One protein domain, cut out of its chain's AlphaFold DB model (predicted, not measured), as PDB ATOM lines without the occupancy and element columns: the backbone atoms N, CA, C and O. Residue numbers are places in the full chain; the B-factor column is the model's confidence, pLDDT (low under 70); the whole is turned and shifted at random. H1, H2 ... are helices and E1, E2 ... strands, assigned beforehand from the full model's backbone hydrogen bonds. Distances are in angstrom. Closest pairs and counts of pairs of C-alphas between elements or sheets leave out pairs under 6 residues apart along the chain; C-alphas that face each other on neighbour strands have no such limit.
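This is residues 113 to 223 of the 260 residues of the protein "LysM domain-containing protein" of Helicocarpus griseus UAMH5409 (UniProt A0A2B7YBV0). The domain has little regular structure: long loops surround a tiny antiparallel sheet of E1 and E2 in the middle, with H1 and H2 on one side and H4, then H3, on the other. Of 111 printed residues, 34 are in four helices and two strands, H1 H2 E1 H3 H4 E2, mostly helix. It is compact, radius of gyration of the C-alphas 13.9 A, spanning 39 by 30 by 20 A.

E1, residues 168 to 170, and E2, residues 213 to 215, are antiparallel; N 169 and O 214 are 2.9 A apart, within hydrogen-bond range. H1, residues 127 to 134, touches H2, residues 138 to 145, about perpendicular at 85 degrees; their closest C-alphas, Ala 131 and Thr 138, are 5.7 A apart. The closest C-alphas of H2 and E2, Thr 138 and Leu 213, are 5.2 A apart. Those of E2 and H4, residues 189 to 195, are Cys 215 and Trp 195, 6.0 A. H3, residues 177 to 181, is close to H4 but not clearly touching: C-alphas Cys 177 and Glu 189, 7.0 A. In the four helices every O i to N i+4 pair is within range.

H1, 10.3 A long, begins at C-alpha 127 (-50.662, -25.660, 49.806); H2 is 11.0 A, H4 10.0 A. E2 ends at C-alpha 215 (-39.081, -21.817, 42.067).

The printed part has no cut. The links H2 to E1 and H4 to E2 are long. pLDDT is under 70 at residues 113 to 114 and 222 to 223.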
ATOM      1  N   PRO A 113     -42.558 -15.562  63.880       58.47
ATOM      2  CA  PRO A 113     -41.962 -14.592  62.974       58.47
ATOM      3  C   PRO A 113     -43.053 -13.637  62.491       58.47
ATOM      4  O   PRO A 113     -44.026 -14.046  61.861       58.47
ATOM      5  N   THR A 114     -42.929 -12.361  62.850       67.31
ATOM      6  CA  THR A 114     -43.876 -11.326  62.448       67.31
ATOM      7  C   THR A 114     -43.374 -10.721  61.146       67.31
ATOM      8  O   THR A 114     -42.478  -9.886  61.111       67.31
ATOM      9  N   CYS A 115     -43.922 -11.185  60.028       84.19
ATOM     10  CA  CYS A 115     -43.711 -10.551  58.733       84.19
ATOM     11  C   CYS A 115     -44.709  -9.403  58.535       84.19
ATOM     12  O   CYS A 115     -45.836  -9.442  59.023       84.19
ATOM     13  N   LEU A 116     -44.302  -8.377  57.781       83.75
ATOM     14  CA  LEU A 116     -45.105  -7.167  57.545       83.75
ATOM     15  C   LEU A 116     -46.465  -7.451  56.891       83.75
ATOM     16  O   LEU A 116     -47.418  -6.701  57.098       83.75
ATOM     17  N   LYS A 117     -46.540  -8.494  56.059       87.31
ATOM     18  CA  LYS A 117     -47.735  -8.878  55.300       87.31
ATOM     19  C   LYS A 117     -47.865 -10.403  55.281       87.31
ATOM     20  O   LYS A 117     -47.448 -11.019  54.303       87.31
ATOM     21  N   PRO A 118     -48.382 -11.017  56.357       93.19
ATOM     22  CA  PRO A 118     -48.607 -12.450  56.364       93.19
ATOM     23  C   PRO A 118     -49.755 -12.821  55.427       93.19
ATOM     24  O   PRO A 118     -50.733 -12.081  55.291       93.19
ATOM     25  N   TYR A 119     -49.661 -14.005  54.836       95.75
ATOM     26  CA  TYR A 119     -50.803 -14.646  54.205       95.75
ATOM     27  C   TYR A 119     -51.663 -15.310  55.282       95.75
ATOM     28  O   TYR A 119     -51.157 -16.105  56.074       95.75
ATOM     29  N   ILE A 120     -52.957 -14.991  55.316       96.50
ATOM     30  CA  ILE A 120     -53.909 -15.640  56.221       96.50
ATOM     31  C   ILE A 120     -54.591 -16.770  55.463       96.50
ATOM     32  O   ILE A 120     -55.307 -16.507  54.498       96.50
ATOM     33  N   VAL A 121     -54.390 -18.005  55.920       97.31
ATOM     34  CA  VAL A 121     -54.974 -19.201  55.303       97.31
ATOM     35  C   VAL A 121     -56.496 -19.113  55.350       97.31
ATOM     36  O   VAL A 121     -57.092 -18.951  56.418       97.31
ATOM     37  N   GLN A 122     -57.132 -19.217  54.193       97.69
ATOM     38  CA  GLN A 122     -58.577 -19.184  54.038       97.69
ATOM     39  C   GLN A 122     -59.185 -20.588  54.188       97.69
ATOM     40  O   GLN A 122     -58.524 -21.603  53.951       97.69
ATOM     41  N   PRO A 123     -60.468 -20.691  54.578       96.69
ATOM     42  CA  PRO A 123     -61.181 -21.961  54.548       96.69
ATOM     43  C   PRO A 123     -61.193 -22.564  53.136       96.69
ATOM     44  O   PRO A 123     -61.694 -21.945  52.201       96.69
ATOM     45  N   GLY A 124     -60.686 -23.791  53.003       93.75
ATOM     46  CA  GLY A 124     -60.630 -24.514  51.728       93.75
ATOM     47  C   GLY A 124     -59.325 -24.352  50.947       93.75
ATOM     48  O   GLY A 124     -59.185 -24.982  49.901       93.75
ATOM     49  N   ASP A 125     -58.369 -23.569  51.449       97.62
ATOM     50  CA  ASP A 125     -57.034 -23.511  50.862       97.62
ATOM     51  C   ASP A 125     -56.317 -24.865  50.932       97.62
ATOM     52  O   ASP A 125     -56.434 -25.621  51.899       97.62
ATOM     53  N   SER A 126     -55.500 -25.125  49.915       97.00
ATOM     54  CA  SER A 126     -54.462 -26.153  49.918       97.00
ATOM     55  C   SER A 126     -53.098 -25.494  49.722       97.00
ATOM     56  O   SER A 126     -53.019 -24.393  49.170       97.00
ATOM     57  N   CYS A 127     -52.006 -26.165  50.110       97.06
ATOM     58  CA  CYS A 127     -50.662 -25.660  49.806       97.06
ATOM     59  C   CYS A 127     -50.479 -25.373  48.310       97.06
ATOM     60  O   CYS A 127     -49.845 -24.389  47.953       97.06
ATOM     61  N   ASP A 128     -51.052 -26.205  47.440       96.50
ATOM     62  CA  ASP A 128     -50.950 -26.033  45.993       96.50
ATOM     63  C   ASP A 128     -51.685 -24.771  45.508       96.50
ATOM     64  O   ASP A 128     -51.130 -23.971  44.756       96.50
ATOM     65  N   ALA A 129     -52.904 -24.533  46.004       97.75
ATOM     66  CA  ALA A 129     -53.674 -23.335  45.675       97.75
ATOM     67  C   ALA A 129     -53.003 -22.054  46.203       97.75
ATOM     68  O   ALA A 129     -52.936 -21.045  45.496       97.75
ATOM     69  N   ILE A 130     -52.457 -22.099  47.422       98.19
ATOM     70  CA  ILE A 130     -51.697 -20.982  47.995       98.19
ATOM     71  C   ILE A 130     -50.441 -20.730  47.158       98.19
ATOM     72  O   ILE A 130     -50.224 -19.592  46.753       98.19
ATOM     73  N   ALA A 131     -49.660 -21.769  46.846       97.88
ATOM     74  CA  ALA A 131     -48.441 -21.667  46.046       97.88
ATOM     75  C   ALA A 131     -48.712 -20.979  44.705       97.88
ATOM     76  O   ALA A 131     -48.076 -19.974  44.395       97.88
ATOM     77  N   LEU A 132     -49.723 -21.443  43.964       97.81
ATOM     78  CA  LEU A 132     -50.118 -20.854  42.681       97.81
ATOM     79  C   LEU A 132     -50.620 -19.410  42.811       97.81
ATOM     80  O   LEU A 132     -50.353 -18.592  41.937       97.81
ATOM     81  N   SER A 133     -51.353 -19.079  43.878       97.31
ATOM     82  CA  SER A 133     -51.901 -17.725  44.055       97.31
ATOM     83  C   SER A 133     -50.868 -16.705  44.538       97.31
ATOM     84  O   SER A 133     -50.951 -15.531  44.178       97.31
ATOM     85  N   GLN A 134     -49.908 -17.141  45.357       96.94
ATOM     86  CA  GLN A 134     -48.874 -16.293  45.951       96.94
ATOM     87  C   GLN A 134     -47.550 -16.354  45.180       96.94
ATOM     88  O   GLN A 134     -46.645 -15.578  45.478       96.94
ATOM     89  N   ASN A 135     -47.446 -17.229  44.172       97.38
ATOM     90  CA  ASN A 135     -46.237 -17.484  43.389       97.38
ATOM     91  C   ASN A 135     -45.037 -17.864  44.271       97.38
ATOM     92  O   ASN A 135     -43.948 -17.321  44.127       97.38
ATOM     93  N   VAL A 136     -45.240 -18.789  45.206       97.00
ATOM     94  CA  VAL A 136     -44.183 -19.297  46.097       97.00
ATOM     95  C   VAL A 136     -44.128 -20.818  46.041       97.00
ATOM     96  O   VAL A 136     -45.127 -21.462  45.723       97.00
ATOM     97  N   SER A 137     -42.972 -21.413  46.341       97.62
ATOM     98  CA  SER A 137     -42.826 -22.872  46.312       97.62
ATOM     99  C   SER A 137     -43.690 -23.551  47.379       97.62
ATOM    100  O   SER A 137     -43.900 -23.004  48.468       97.62
ATOM    101  N   THR A 138     -44.141 -24.780  47.110       97.56
ATOM    102  CA  THR A 138     -44.885 -25.603  48.081       97.56
ATOM    103  C   THR A 138     -44.097 -25.752  49.383       97.56
ATOM    104  O   THR A 138     -44.646 -25.605  50.476       97.56
ATOM    105  N   TYR A 139     -42.784 -25.965  49.273       96.56
ATOM    106  CA  TYR A 139     -41.899 -26.099  50.424       96.56
ATOM    107  C   TYR A 139     -41.863 -24.843  51.306       96.56
ATOM    108  O   TYR A 139     -41.890 -24.948  52.532       96.56
ATOM    109  N   SER A 140     -41.874 -23.648  50.706       95.81
ATOM    110  CA  SER A 140     -41.878 -22.401  51.480       95.81
ATOM    111  C   SER A 140     -43.116 -22.264  52.371       95.81
ATOM    112  O   SER A 140     -43.013 -21.751  53.485       95.81
ATOM    113  N   ILE A 141     -44.268 -22.784  51.935       96.94
ATOM    114  CA  ILE A 141     -45.517 -22.801  52.709       96.94
ATOM    115  C   ILE A 141     -45.405 -23.788  53.870       96.94
ATOM    116  O   ILE A 141     -45.746 -23.439  55.001       96.94
ATOM    117  N   ILE A 142     -44.878 -24.990  53.607       95.75
ATOM    118  CA  ILE A 142     -44.661 -26.027  54.625       95.75
ATOM    119  C   ILE A 142     -43.782 -25.486  55.754       95.75
ATOM    120  O   ILE A 142     -44.157 -25.575  56.923       95.75
ATOM    121  N   ILE A 143     -42.657 -24.854  55.416       93.56
ATOM    122  CA  ILE A 143     -41.749 -24.274  56.410       93.56
ATOM    123  C   ILE A 143     -42.386 -23.077  57.124       93.56
ATOM    124  O   ILE A 143     -42.339 -23.010  58.353       93.56
ATOM    125  N   SER A 144     -43.053 -22.177  56.391       93.00
ATOM    126  CA  SER A 144     -43.722 -21.004  56.978       93.00
ATOM    127  C   SER A 144     -44.815 -21.384  57.977       93.00
ATOM    128  O   SER A 144     -45.027 -20.672  58.956       93.00
ATOM    129  N   GLY A 145     -45.515 -22.495  57.735       92.19
ATOM    130  CA  GLY A 145     -46.585 -22.996  58.595       92.19
ATOM    131  C   GLY A 145     -46.149 -24.050  59.613       92.19
ATOM    132  O   GLY A 145     -46.988 -24.497  60.390       92.19
ATOM    133  N   SER A 146     -44.874 -24.466  59.621       92.56
ATOM    134  CA  SER A 146     -44.403 -25.638  60.383       92.56
ATOM    135  C   SER A 146     -45.267 -26.889  60.140       92.56
ATOM    136  O   SER A 146     -45.674 -27.575  61.082       92.56
ATOM    137  N   LEU A 147     -45.590 -27.145  58.872       93.25
ATOM    138  CA  LEU A 147     -46.473 -28.227  58.440       93.25
ATOM    139  C   LEU A 147     -45.696 -29.533  58.228       93.25
ATOM    140  O   LEU A 147     -44.467 -29.564  58.199       93.25
ATOM    141  N   ASP A 148     -46.436 -30.624  58.070       90.69
ATOM    142  CA  ASP A 148     -45.914 -31.873  57.529       90.69
ATOM    143  C   ASP A 148     -45.635 -31.753  56.022       90.69
ATOM    144  O   ASP A 148     -46.175 -30.879  55.344       90.69
ATOM    145  N   PHE A 149     -44.800 -32.647  55.490       87.50
ATOM    146  CA  PHE A 149     -44.360 -32.595  54.090       87.50
ATOM    147  C   PHE A 149     -45.507 -32.766  53.077       87.50
ATOM    148  O   PHE A 149     -45.470 -32.170  52.008       87.50
ATOM    149  N   GLU A 150     -46.553 -33.508  53.448       87.88
ATOM    150  CA  GLU A 150     -47.785 -33.687  52.663       87.88
ATOM    151  C   GLU A 150     -48.754 -32.494  52.785       87.88
ATOM    152  O   GLU A 150     -49.821 -32.477  52.172       87.88
ATOM    153  N   CYS A 151     -48.425 -31.487  53.605       92.62
ATOM    154  CA  CYS A 151     -49.278 -30.335  53.895       92.62
ATOM    155  C   CYS A 151     -50.699 -30.710  54.379       92.62
ATOM    156  O   CYS A 151     -51.675 -29.988  54.153       92.62
ATOM    157  N   THR A 152     -50.852 -31.826  55.099       92.44
ATOM    158  CA  THR A 152     -52.161 -32.255  55.620       92.44
ATOM    159  C   THR A 152     -52.604 -31.449  56.835       92.44
ATOM    160  O   THR A 152     -53.787 -31.429  57.183       92.44
ATOM    161  N   ARG A 153     -51.666 -30.760  57.495       92.69
ATOM    162  CA  ARG A 153     -51.921 -29.994  58.722       92.69
ATOM    163  C   ARG A 153     -52.187 -28.506  58.499       92.69
ATOM    164  O   ARG A 153     -52.181 -27.751  59.470       92.69
ATOM    165  N   LEU A 154     -52.425 -28.074  57.262       95.88
ATOM    166  CA  LEU A 154     -52.777 -26.687  56.955       95.88
ATOM    167  C   LEU A 154     -54.124 -26.316  57.604       95.88
ATOM    168  O   LEU A 154     -55.138 -26.975  57.382       95.88
ATOM    169  N   GLN A 155     -54.137 -25.258  58.416       94.88
ATOM    170  CA  GLN A 155     -55.326 -24.810  59.147       94.88
ATOM    171  C   GLN A 155     -55.759 -23.416  58.700       94.88
ATOM    172  O   GLN A 155     -54.946 -22.494  58.648       94.88
ATOM    173  N   ALA A 156     -57.058 -23.245  58.447       96.31
ATOM    174  CA  ALA A 156     -57.639 -21.931  58.197       96.31
ATOM    175  C   ALA A 156     -57.400 -20.989  59.389       96.31
ATOM    176  O   ALA A 156     -57.507 -21.389  60.549       96.31
ATOM    177  N   GLY A 157     -57.078 -19.732  59.095       94.38
ATOM    178  CA  GLY A 157     -56.696 -18.718  60.076       94.38
ATOM    179  C   GLY A 157     -55.213 -18.730  60.459       94.38
ATOM    180  O   GLY A 157     -54.779 -17.807  61.145       94.38
ATOM    181  N   ALA A 158     -54.422 -19.715  60.013       92.81
ATOM    182  CA  ALA A 158     -52.974 -19.678  60.198       92.81
ATOM    183  C   ALA A 158     -52.359 -18.482  59.451       92.81
ATOM    184  O   ALA A 158     -52.782 -18.132  58.349       92.81
ATOM    185  N   SER A 159     -51.354 -17.863  60.065       94.25
ATOM    186  CA  SER A 159     -50.616 -16.725  59.516       94.25
ATOM    187  C   SER A 159     -49.271 -17.210  58.990       94.25
ATOM    188  O   SER A 159     -48.439 -17.662  59.775       94.25
ATOM    189  N   LEU A 160     -49.054 -17.113  57.680       94.62
ATOM    190  CA  LEU A 160     -47.858 -17.615  57.005       94.62
ATOM    191  C   LEU A 160     -46.975 -16.466  56.520       94.62
ATOM    192  O   LEU A 160     -47.432 -15.577  55.798       94.62
ATOM    193  N   CYS A 161     -45.691 -16.522  56.864       94.69
ATOM    194  CA  CYS A 161     -44.687 -15.583  56.374       94.69
ATOM    195  C   CYS A 161     -44.024 -16.091  55.102       94.69
ATOM    196  O   CYS A 161     -42.909 -16.605  55.124       94.69
ATOM    197  N   LEU A 162     -44.747 -15.935  53.996       94.44
ATOM    198  CA  LEU A 162     -44.310 -16.399  52.688       94.44
ATOM    199  C   LEU A 162     -43.161 -15.532  52.137       94.44
ATOM    200  O   LEU A 162     -43.136 -14.320  52.382       94.44
ATOM    201  N   PRO A 163     -42.209 -16.131  51.400       93.44
ATOM    202  CA  PRO A 163     -41.115 -15.402  50.768       93.44
ATOM    203  C   PRO A 163     -41.611 -14.540  49.598       93.44
ATOM    204  O   PRO A 163     -42.793 -14.523  49.254       93.44
ATOM    205  N   SER A 164     -40.682 -13.821  48.965       94.19
ATOM    206  CA  SER A 164     -41.002 -13.068  47.751       94.19
ATOM    207  C   SER A 164     -41.400 -14.003  46.594       94.19
ATOM    208  O   SER A 164     -40.848 -15.099  46.494       94.19
ATOM    209  N   PRO A 165     -42.300 -13.566  45.696       95.19
ATOM    210  CA  PRO A 165     -42.733 -14.346  44.540       95.19
ATOM    211  C   PRO A 165     -41.600 -14.808  43.618       95.19
ATOM    212  O   PRO A 165     -40.641 -14.071  43.394       95.19
ATOM    213  N   CYS A 166     -41.764 -15.979  43.012       95.81
ATOM    214  CA  CYS A 166     -40.896 -16.562  41.995       95.81
ATOM    215  C   CYS A 166     -41.735 -17.156  40.848       95.81
ATOM    216  O   CYS A 166     -42.933 -17.407  40.986       95.81
ATOM    217  N   THR A 167     -41.111 -17.413  39.701       95.56
ATOM    218  CA  THR A 167     -41.731 -18.196  38.627       95.56
ATOM    219  C   THR A 167     -41.796 -19.648  39.067       95.56
ATOM    220  O   THR A 167     -40.779 -20.217  39.461       95.56
ATOM    221  N   LEU A 168     -42.984 -20.241  38.986       96.69
ATOM    222  CA  LEU A 168     -43.210 -21.605  39.437       96.69
ATOM    223  C   LEU A 168     -43.070 -22.625  38.311       96.69
ATOM    224  O   LEU A 168     -43.522 -22.411  37.185       96.69
ATOM    225  N   TYR A 169     -42.513 -23.773  38.669       96.44
ATOM    226  CA  TYR A 169     -42.519 -24.987  37.872       96.44
ATOM    227  C   TYR A 169     -43.145 -26.118  38.686       96.44
ATOM    228  O   TYR A 169     -42.776 -26.325  39.843       96.44
ATOM    229  N   ARG A 170     -44.097 -26.849  38.093       97.12
ATOM    230  CA  ARG A 170     -44.628 -28.075  38.697       97.12
ATOM    231  C   ARG A 170     -43.722 -29.232  38.318       97.12
ATOM    232  O   ARG A 170     -43.649 -29.582  37.138       97.12
ATOM    233  N   MET A 171     -43.074 -29.813  39.319       94.94
ATOM    234  CA  MET A 171     -42.250 -30.996  39.129       94.94
ATOM    235  C   MET A 171     -43.099 -32.155  38.630       94.94
ATOM    236  O   MET A 171     -44.174 -32.419  39.168       94.94
ATOM    237  N   ARG A 172     -42.610 -32.860  37.613       93.88
ATOM    238  CA  ARG A 172     -43.243 -34.092  37.145       93.88
ATOM    239  C   ARG A 172     -42.549 -35.301  37.751       93.88
ATOM    240  O   ARG A 172     -41.407 -35.233  38.202       93.88
ATOM    241  N   HIS A 173     -43.253 -36.420  37.712       94.44
ATOM    242  CA  HIS A 173     -42.669 -37.721  37.997       94.44
ATOM    243  C   HIS A 173     -41.483 -38.007  37.061       94.44
ATOM    244  O   HIS A 173     -41.502 -37.620  35.889       94.44
ATOM    245  N   ASP A 174     -40.471 -38.692  37.597       91.50
ATOM    246  CA  ASP A 174     -39.278 -39.169  36.881       91.50
ATOM    247  C   ASP A 174     -38.413 -38.071  36.222       91.50
ATOM    248  O   ASP A 174     -37.683 -38.331  35.262       91.50
ATOM    249  N   GLU A 175     -38.464 -36.832  36.727       91.25
ATOM    250  CA  GLU A 175     -37.576 -35.753  36.277       91.25
ATOM    251  C   GLU A 175     -36.228 -35.737  37.008       91.25
ATOM    252  O   GLU A 175     -36.076 -36.219  38.129       91.25
ATOM    253  N   THR A 176     -35.237 -35.144  36.344       92.50
ATOM    254  CA  THR A 176     -33.880 -34.922  36.853       92.50
ATOM    255  C   THR A 176     -33.602 -33.423  36.840       92.50
ATOM    256  O   THR A 176     -34.226 -32.695  36.061       92.50
ATOM    257  N   CYS A 177     -32.634 -32.946  37.632       91.62
ATOM    258  CA  CYS A 177     -32.172 -31.558  37.516       91.62
ATOM    259  C   CYS A 177     -31.837 -31.208  36.067       91.62
ATOM    260  O   CYS A 177     -32.326 -30.213  35.546       91.62
ATOM    261  N   GLU A 178     -31.075 -32.064  35.387       92.88
ATOM    262  CA  GLU A 178     -30.668 -31.844  33.998       92.88
ATOM    263  C   GLU A 178     -31.867 -31.649  33.058       92.88
ATOM    264  O   GLU A 178     -31.873 -30.720  32.248       92.88
ATOM    265  N   SER A 179     -32.917 -32.469  33.183       94.56
ATOM    266  CA  SER A 179     -34.090 -32.340  32.314       94.56
ATOM    267  C   SER A 179     -34.930 -31.101  32.631       94.56
ATOM    268  O   SER A 179     -35.544 -30.533  31.724       94.56
ATOM    269  N   ILE A 180     -34.945 -30.638  33.884       94.44
ATOM    270  CA  ILE A 180     -35.579 -29.372  34.273       94.44
ATOM    271  C   ILE A 180     -34.767 -28.197  33.712       94.44
ATOM    272  O   ILE A 180     -35.312 -27.378  32.974       94.44
ATOM    273  N   LEU A 181     -33.457 -28.153  33.966       94.38
ATOM    274  CA  LEU A 181     -32.550 -27.101  33.494       94.38
ATOM    275  C   LEU A 181     -32.584 -26.952  31.968       94.38
ATOM    276  O   LEU A 181     -32.665 -25.839  31.455       94.38
ATOM    277  N   ALA A 182     -32.643 -28.063  31.226       94.00
ATOM    278  CA  ALA A 182     -32.751 -28.052  29.767       94.00
ATOM    279  C   ALA A 182     -34.015 -27.344  29.229       94.00
ATOM    280  O   ALA A 182     -34.070 -26.993  28.050       94.00
ATOM    281  N   ARG A 183     -35.040 -27.131  30.065       92.94
ATOM    282  CA  ARG A 183     -36.271 -26.399  29.711       92.94
ATOM    283  C   ARG A 183     -36.225 -24.923  30.107       92.94
ATOM    284  O   ARG A 183     -37.104 -24.163  29.699       92.94
ATOM    285  N   HIS A 184     -35.214 -24.519  30.869       91.06
ATOM    286  CA  HIS A 184     -35.082 -23.191  31.449       91.06
ATOM    287  C   HIS A 184     -33.692 -22.619  31.144       91.06
ATOM    288  O   HIS A 184     -32.773 -22.722  31.947       91.06
ATOM    289  N   ASN A 185     -33.543 -21.964  29.986       84.12
ATOM    290  CA  ASN A 185     -32.246 -21.473  29.486       84.12
ATOM    291  C   ASN A 185     -31.470 -20.538  30.438       84.12
ATOM    292  O   ASN A 185     -30.266 -20.377  30.259       84.12
ATOM    293  N   SER A 186     -32.139 -19.881  31.388       84.94
ATOM    294  CA  SER A 186     -31.530 -18.960  32.360       84.94
ATOM    295  C   SER A 186     -31.363 -19.557  33.761       84.94
ATOM    296  O   SER A 186     -30.923 -18.846  34.657       84.94
ATOM    297  N   LEU A 187     -31.745 -20.820  33.967       91.38
ATOM    298  CA  LEU A 187     -31.663 -21.495  35.259       91.38
ATOM    299  C   LEU A 187     -30.369 -22.306  35.333       91.38
ATOM    300  O   LEU A 187     -30.095 -23.122  34.454       91.38
ATOM    301  N   THR A 188     -29.590 -22.105  36.393       92.56
ATOM    302  CA  THR A 188     -28.476 -22.994  36.743       92.56
ATOM    303  C   THR A 188     -28.875 -23.935  37.880       92.56
ATOM    304  O   THR A 188     -29.840 -23.687  38.602       92.56
ATOM    305  N   GLU A 189     -28.128 -25.024  38.058       90.44
ATOM    306  CA  GLU A 189     -28.365 -25.966  39.158       90.44
ATOM    307  C   GLU A 189     -28.215 -25.291  40.530       90.44
ATOM    308  O   GLU A 189     -29.068 -25.454  41.401       90.44
ATOM    309  N   ILE A 190     -27.184 -24.453  40.686       90.88
ATOM    310  CA  ILE A 190     -26.932 -23.679  41.910       90.88
ATOM    311  C   ILE A 190     -28.105 -22.742  42.206       90.88
ATOM    312  O   ILE A 190     -28.561 -22.670  43.345       90.88
ATOM    313  N   ASP A 191     -28.613 -22.043  41.190       92.75
ATOM    314  CA  ASP A 191     -29.777 -21.170  41.343       92.75
ATOM    315  C   ASP A 191     -31.007 -21.958  41.800       92.75
ATOM    316  O   ASP A 191     -31.679 -21.576  42.759       92.75
ATOM    317  N   MET A 192     -31.266 -23.102  41.162       92.56
ATOM    318  CA  MET A 192     -32.407 -23.942  41.503       92.56
ATOM    319  C   MET A 192     -32.332 -24.461  42.945       92.56
ATOM    320  O   MET A 192     -33.335 -24.396  43.654       92.56
ATOM    321  N   ILE A 193     -31.166 -24.922  43.404       93.06
ATOM    322  CA  ILE A 193     -30.966 -25.384  44.788       93.06
ATOM    323  C   ILE A 193     -31.119 -24.215  45.773       93.06
ATOM    324  O   ILE A 193     -31.809 -24.338  46.785       93.06
ATOM    325  N   ASN A 194     -30.547 -23.048  45.462       93.06
ATOM    326  CA  ASN A 194     -30.634 -21.864  46.323       93.06
ATOM    327  C   ASN A 194     -32.076 -21.386  46.531       93.06
ATOM    328  O   ASN A 194     -32.420 -20.890  47.604       93.06
ATOM    329  N   TRP A 195     -32.924 -21.509  45.511       95.31
ATOM    330  CA  TRP A 195     -34.322 -21.081  45.588       95.31
ATOM    331  C   TRP A 195     -35.257 -22.180  46.105       95.31
ATOM    332  O   TRP A 195     -36.394 -21.883  46.473       95.31
ATOM    333  N   ASN A 196     -34.782 -23.427  46.181       96.06
ATOM    334  CA  ASN A 196     -35.543 -24.585  46.644       96.06
ATOM    335  C   ASN A 196     -34.713 -25.424  47.632       96.06
ATOM    336  O   ASN A 196     -34.216 -26.487  47.263       96.06
ATOM    337  N   PRO A 197     -34.595 -24.999  48.906       93.12
ATOM    338  CA  PRO A 197     -33.727 -25.657  49.890       93.12
ATOM    339  C   PRO A 197     -34.127 -27.095  50.259       93.12
ATOM    340  O   PRO A 197     -33.424 -27.763  51.011       93.12
ATOM    341  N   ASN A 198     -35.278 -27.567  49.778       94.12
ATOM    342  CA  ASN A 198     -35.710 -28.956  49.884       94.12
ATOM    343  C   ASN A 198     -35.127 -29.869  48.804       94.12
ATOM    344  O   ASN A 198     -35.298 -31.078  48.918       94.12
ATOM    345  N   ILE A 199     -34.486 -29.323  47.772       94.94
ATOM    346  CA  ILE A 199     -33.706 -30.092  46.804       94.94
ATOM    347  C   ILE A 199     -32.298 -30.233  47.374       94.94
ATOM    348  O   ILE A 199     -31.672 -29.240  47.747       94.94
ATOM    349  N   ASP A 200     -31.817 -31.468  47.491       88.44
ATOM    350  CA  ASP A 200     -30.477 -31.702  48.010       88.44
ATOM    351  C   ASP A 200     -29.399 -31.201  47.025       88.44
ATOM    352  O   ASP A 200     -29.650 -31.122  45.818       88.44
ATOM    353  N   PRO A 201     -28.184 -30.871  47.501       87.25
ATOM    354  CA  PRO A 201     -27.124 -30.354  46.636       87.25
ATOM    355  C   PRO A 201     -26.651 -31.299  45.520       87.25
ATOM    356  O   PRO A 201     -25.929 -30.854  44.634       87.25
ATOM    357  N   LEU A 202     -27.001 -32.589  45.582       85.62
ATOM    358  CA  LEU A 202     -26.705 -33.599  44.559       85.62
ATOM    359  C   LEU A 202     -27.902 -33.855  43.632       85.62
ATOM    360  O   LEU A 202     -27.837 -34.728  42.767       85.62
ATOM    361  N   CYS A 203     -29.009 -33.139  43.834       86.94
ATOM    362  CA  CYS A 203     -30.269 -33.321  43.139       86.94
ATOM    363  C   CYS A 203     -30.810 -34.765  43.152       86.94
ATOM    364  O   CYS A 203     -31.464 -35.220  42.210       86.94
ATOM    365  N   SER A 204     -30.533 -35.514  44.220       87.81
ATOM    366  CA  SER A 204     -30.859 -36.942  44.297       87.81
ATOM    367  C   SER A 204     -32.274 -37.227  44.817       87.81
ATOM    368  O   SER A 204     -32.805 -38.324  44.636       87.81
ATOM    369  N   ASN A 205     -32.923 -36.230  45.419       92.31
ATOM    370  CA  ASN A 205     -34.198 -36.363  46.116       92.31
ATOM    371  C   ASN A 205     -35.413 -35.790  45.361       92.31
ATOM    372  O   ASN A 205     -36.412 -35.443  45.992       92.31
ATOM    373  N   LEU A 206     -35.373 -35.706  44.026       92.38
ATOM    374  CA  LEU A 206     -36.496 -35.158  43.249       92.38
ATOM    375  C   LEU A 206     -37.752 -36.044  43.252       92.38
ATOM    376  O   LEU A 206     -38.859 -35.522  43.149       92.38
ATOM    377  N   GLY A 207     -37.608 -37.366  43.397       90.56
ATOM    378  CA  GLY A 207     -38.736 -38.308  43.371       90.56
ATOM    379  C   GLY A 207     -39.834 -37.983  44.399       90.56
ATOM    380  O   GLY A 207     -40.986 -37.801  44.006       90.56
ATOM    381  N   PRO A 208     -39.500 -37.833  45.696       90.50
ATOM    382  CA  PRO A 208     -40.447 -37.399  46.730       90.50
ATOM    383  C   PRO A 208     -41.057 -36.002  46.530       90.50
ATOM    384  O   PRO A 208     -42.009 -35.658  47.220       90.50
ATOM    385  N   LEU A 209     -40.503 -35.182  45.631       92.38
ATOM    386  CA  LEU A 209     -40.968 -33.821  45.352       92.38
ATOM    387  C   LEU A 209     -41.872 -33.745  44.112       92.38
ATOM    388  O   LEU A 209     -42.301 -32.652  43.732       92.38
ATOM    389  N   ALA A 210     -42.166 -34.881  43.472       93.06
ATOM    390  CA  ALA A 210     -43.058 -34.938  42.322       93.06
ATOM    391  C   ALA A 210     -44.416 -34.283  42.631       93.06
ATOM    392  O   ALA A 210     -44.932 -34.357  43.744       93.06
ATOM    393  N   GLU A 211     -44.982 -33.615  41.628       93.44
ATOM    394  CA  GLU A 211     -46.222 -32.835  41.699       93.44
ATOM    395  C   GLU A 211     -46.180 -31.597  42.607       93.44
ATOM    396  O   GLU A 211     -47.154 -30.846  42.625       93.44
ATOM    397  N   THR A 212     -45.078 -31.309  43.301       95.56
ATOM    398  CA  THR A 212     -44.929 -30.055  44.056       95.56
ATOM    399  C   THR A 212     -44.500 -28.892  43.155       95.56
ATOM    400  O   THR A 212     -44.037 -29.078  42.023       95.56
ATOM    401  N   LEU A 213     -44.686 -27.661  43.640       97.75
ATOM    402  CA  LEU A 213     -44.275 -26.440  42.948       97.75
ATOM    403  C   LEU A 213     -42.935 -25.947  43.490       97.75
ATOM    404  O   LEU A 213     -42.802 -25.688  44.691       97.75
ATOM    405  N   ILE A 214     -41.976 -25.757  42.587       96.94
ATOM    406  CA  ILE A 214     -40.642 -25.217  42.867       96.94
ATOM    407  C   ILE A 214     -40.441 -23.866  42.173       96.94
ATOM    408  O   ILE A 214     -41.092 -23.565  41.171       96.94
ATOM    409  N   CYS A 215     -39.525 -23.056  42.691       97.00
ATOM    410  CA  CYS A 215     -39.081 -21.817  42.067       97.00
ATOM    411  C   CYS A 215     -38.051 -22.096  40.962       97.00
ATOM    412  O   CYS A 215     -37.026 -22.722  41.212       97.00
ATOM    413  N   VAL A 216     -38.280 -21.570  39.759       95.25
ATOM    414  CA  VAL A 216     -37.332 -21.598  38.621       95.25
ATOM    415  C   VAL A 216     -36.888 -20.195  38.194       95.25
ATOM    416  O   VAL A 216     -36.306 -20.005  37.128       95.25
ATOM    417  N   SER A 217     -37.164 -19.198  39.031       93.56
ATOM    418  CA  SER A 217     -36.621 -17.844  38.934       93.56
ATOM    419  C   SER A 217     -36.308 -17.327  40.344       93.56
ATOM    420  O   SER A 217     -36.875 -17.848  41.313       93.56
ATOM    421  N   PRO A 218     -35.464 -16.292  40.486       93.00
ATOM    422  CA  PRO A 218     -35.120 -15.762  41.797       93.00
ATOM    423  C   PRO A 218     -36.369 -15.232  42.523       93.00
ATOM    424  O   PRO A 218     -37.158 -14.489  41.923       93.00
ATOM    425  N   PRO A 219     -36.573 -15.595  43.805       91.88
ATOM    426  CA  PRO A 219     -37.586 -14.974  44.649       91.88
ATOM    427  C   PRO A 219     -37.367 -13.459  44.726       91.88
ATOM    428  O   PRO A 219     -36.297 -12.999  45.117       91.88
ATOM    429  N   GLY A 220     -38.384 -12.676  44.368       85.50
ATOM    430  CA  GLY A 220     -38.288 -11.215  44.248       85.50
ATOM    431  C   GLY A 220     -38.107 -10.705  42.816       85.50
ATOM    432  O   GLY A 220     -38.104  -9.492  42.614       85.50
ATOM    433  N   GLY A 221     -38.050 -11.610  41.835       73.50
ATOM    434  CA  GLY A 221     -37.881 -11.287  40.420       73.50
ATOM    435  C   GLY A 221     -36.417 -11.237  39.996       73.50
ATOM    436  O   GLY A 221     -35.511 -11.335  40.824       73.50
ATOM    437  N   ASP A 222     -36.199 -11.111  38.685       63.69
ATOM    438  CA  ASP A 222     -34.856 -11.024  38.115       63.69
ATOM    439  C   ASP A 222     -34.072  -9.891  38.789       63.69
ATOM    440  O   ASP A 222     -34.658  -8.831  39.054       63.69
ATOM    441  N   PRO A 223     -32.758 -10.063  39.049       54.16
ATOM    442  CA  PRO A 223     -31.928  -8.922  39.382       54.16
ATOM    443  C   PRO A 223     -32.170  -7.900  38.280       54.16
ATOM    444  O   PRO A 223     -31.922  -8.179  37.104       54.16
TER     445      PRO A 223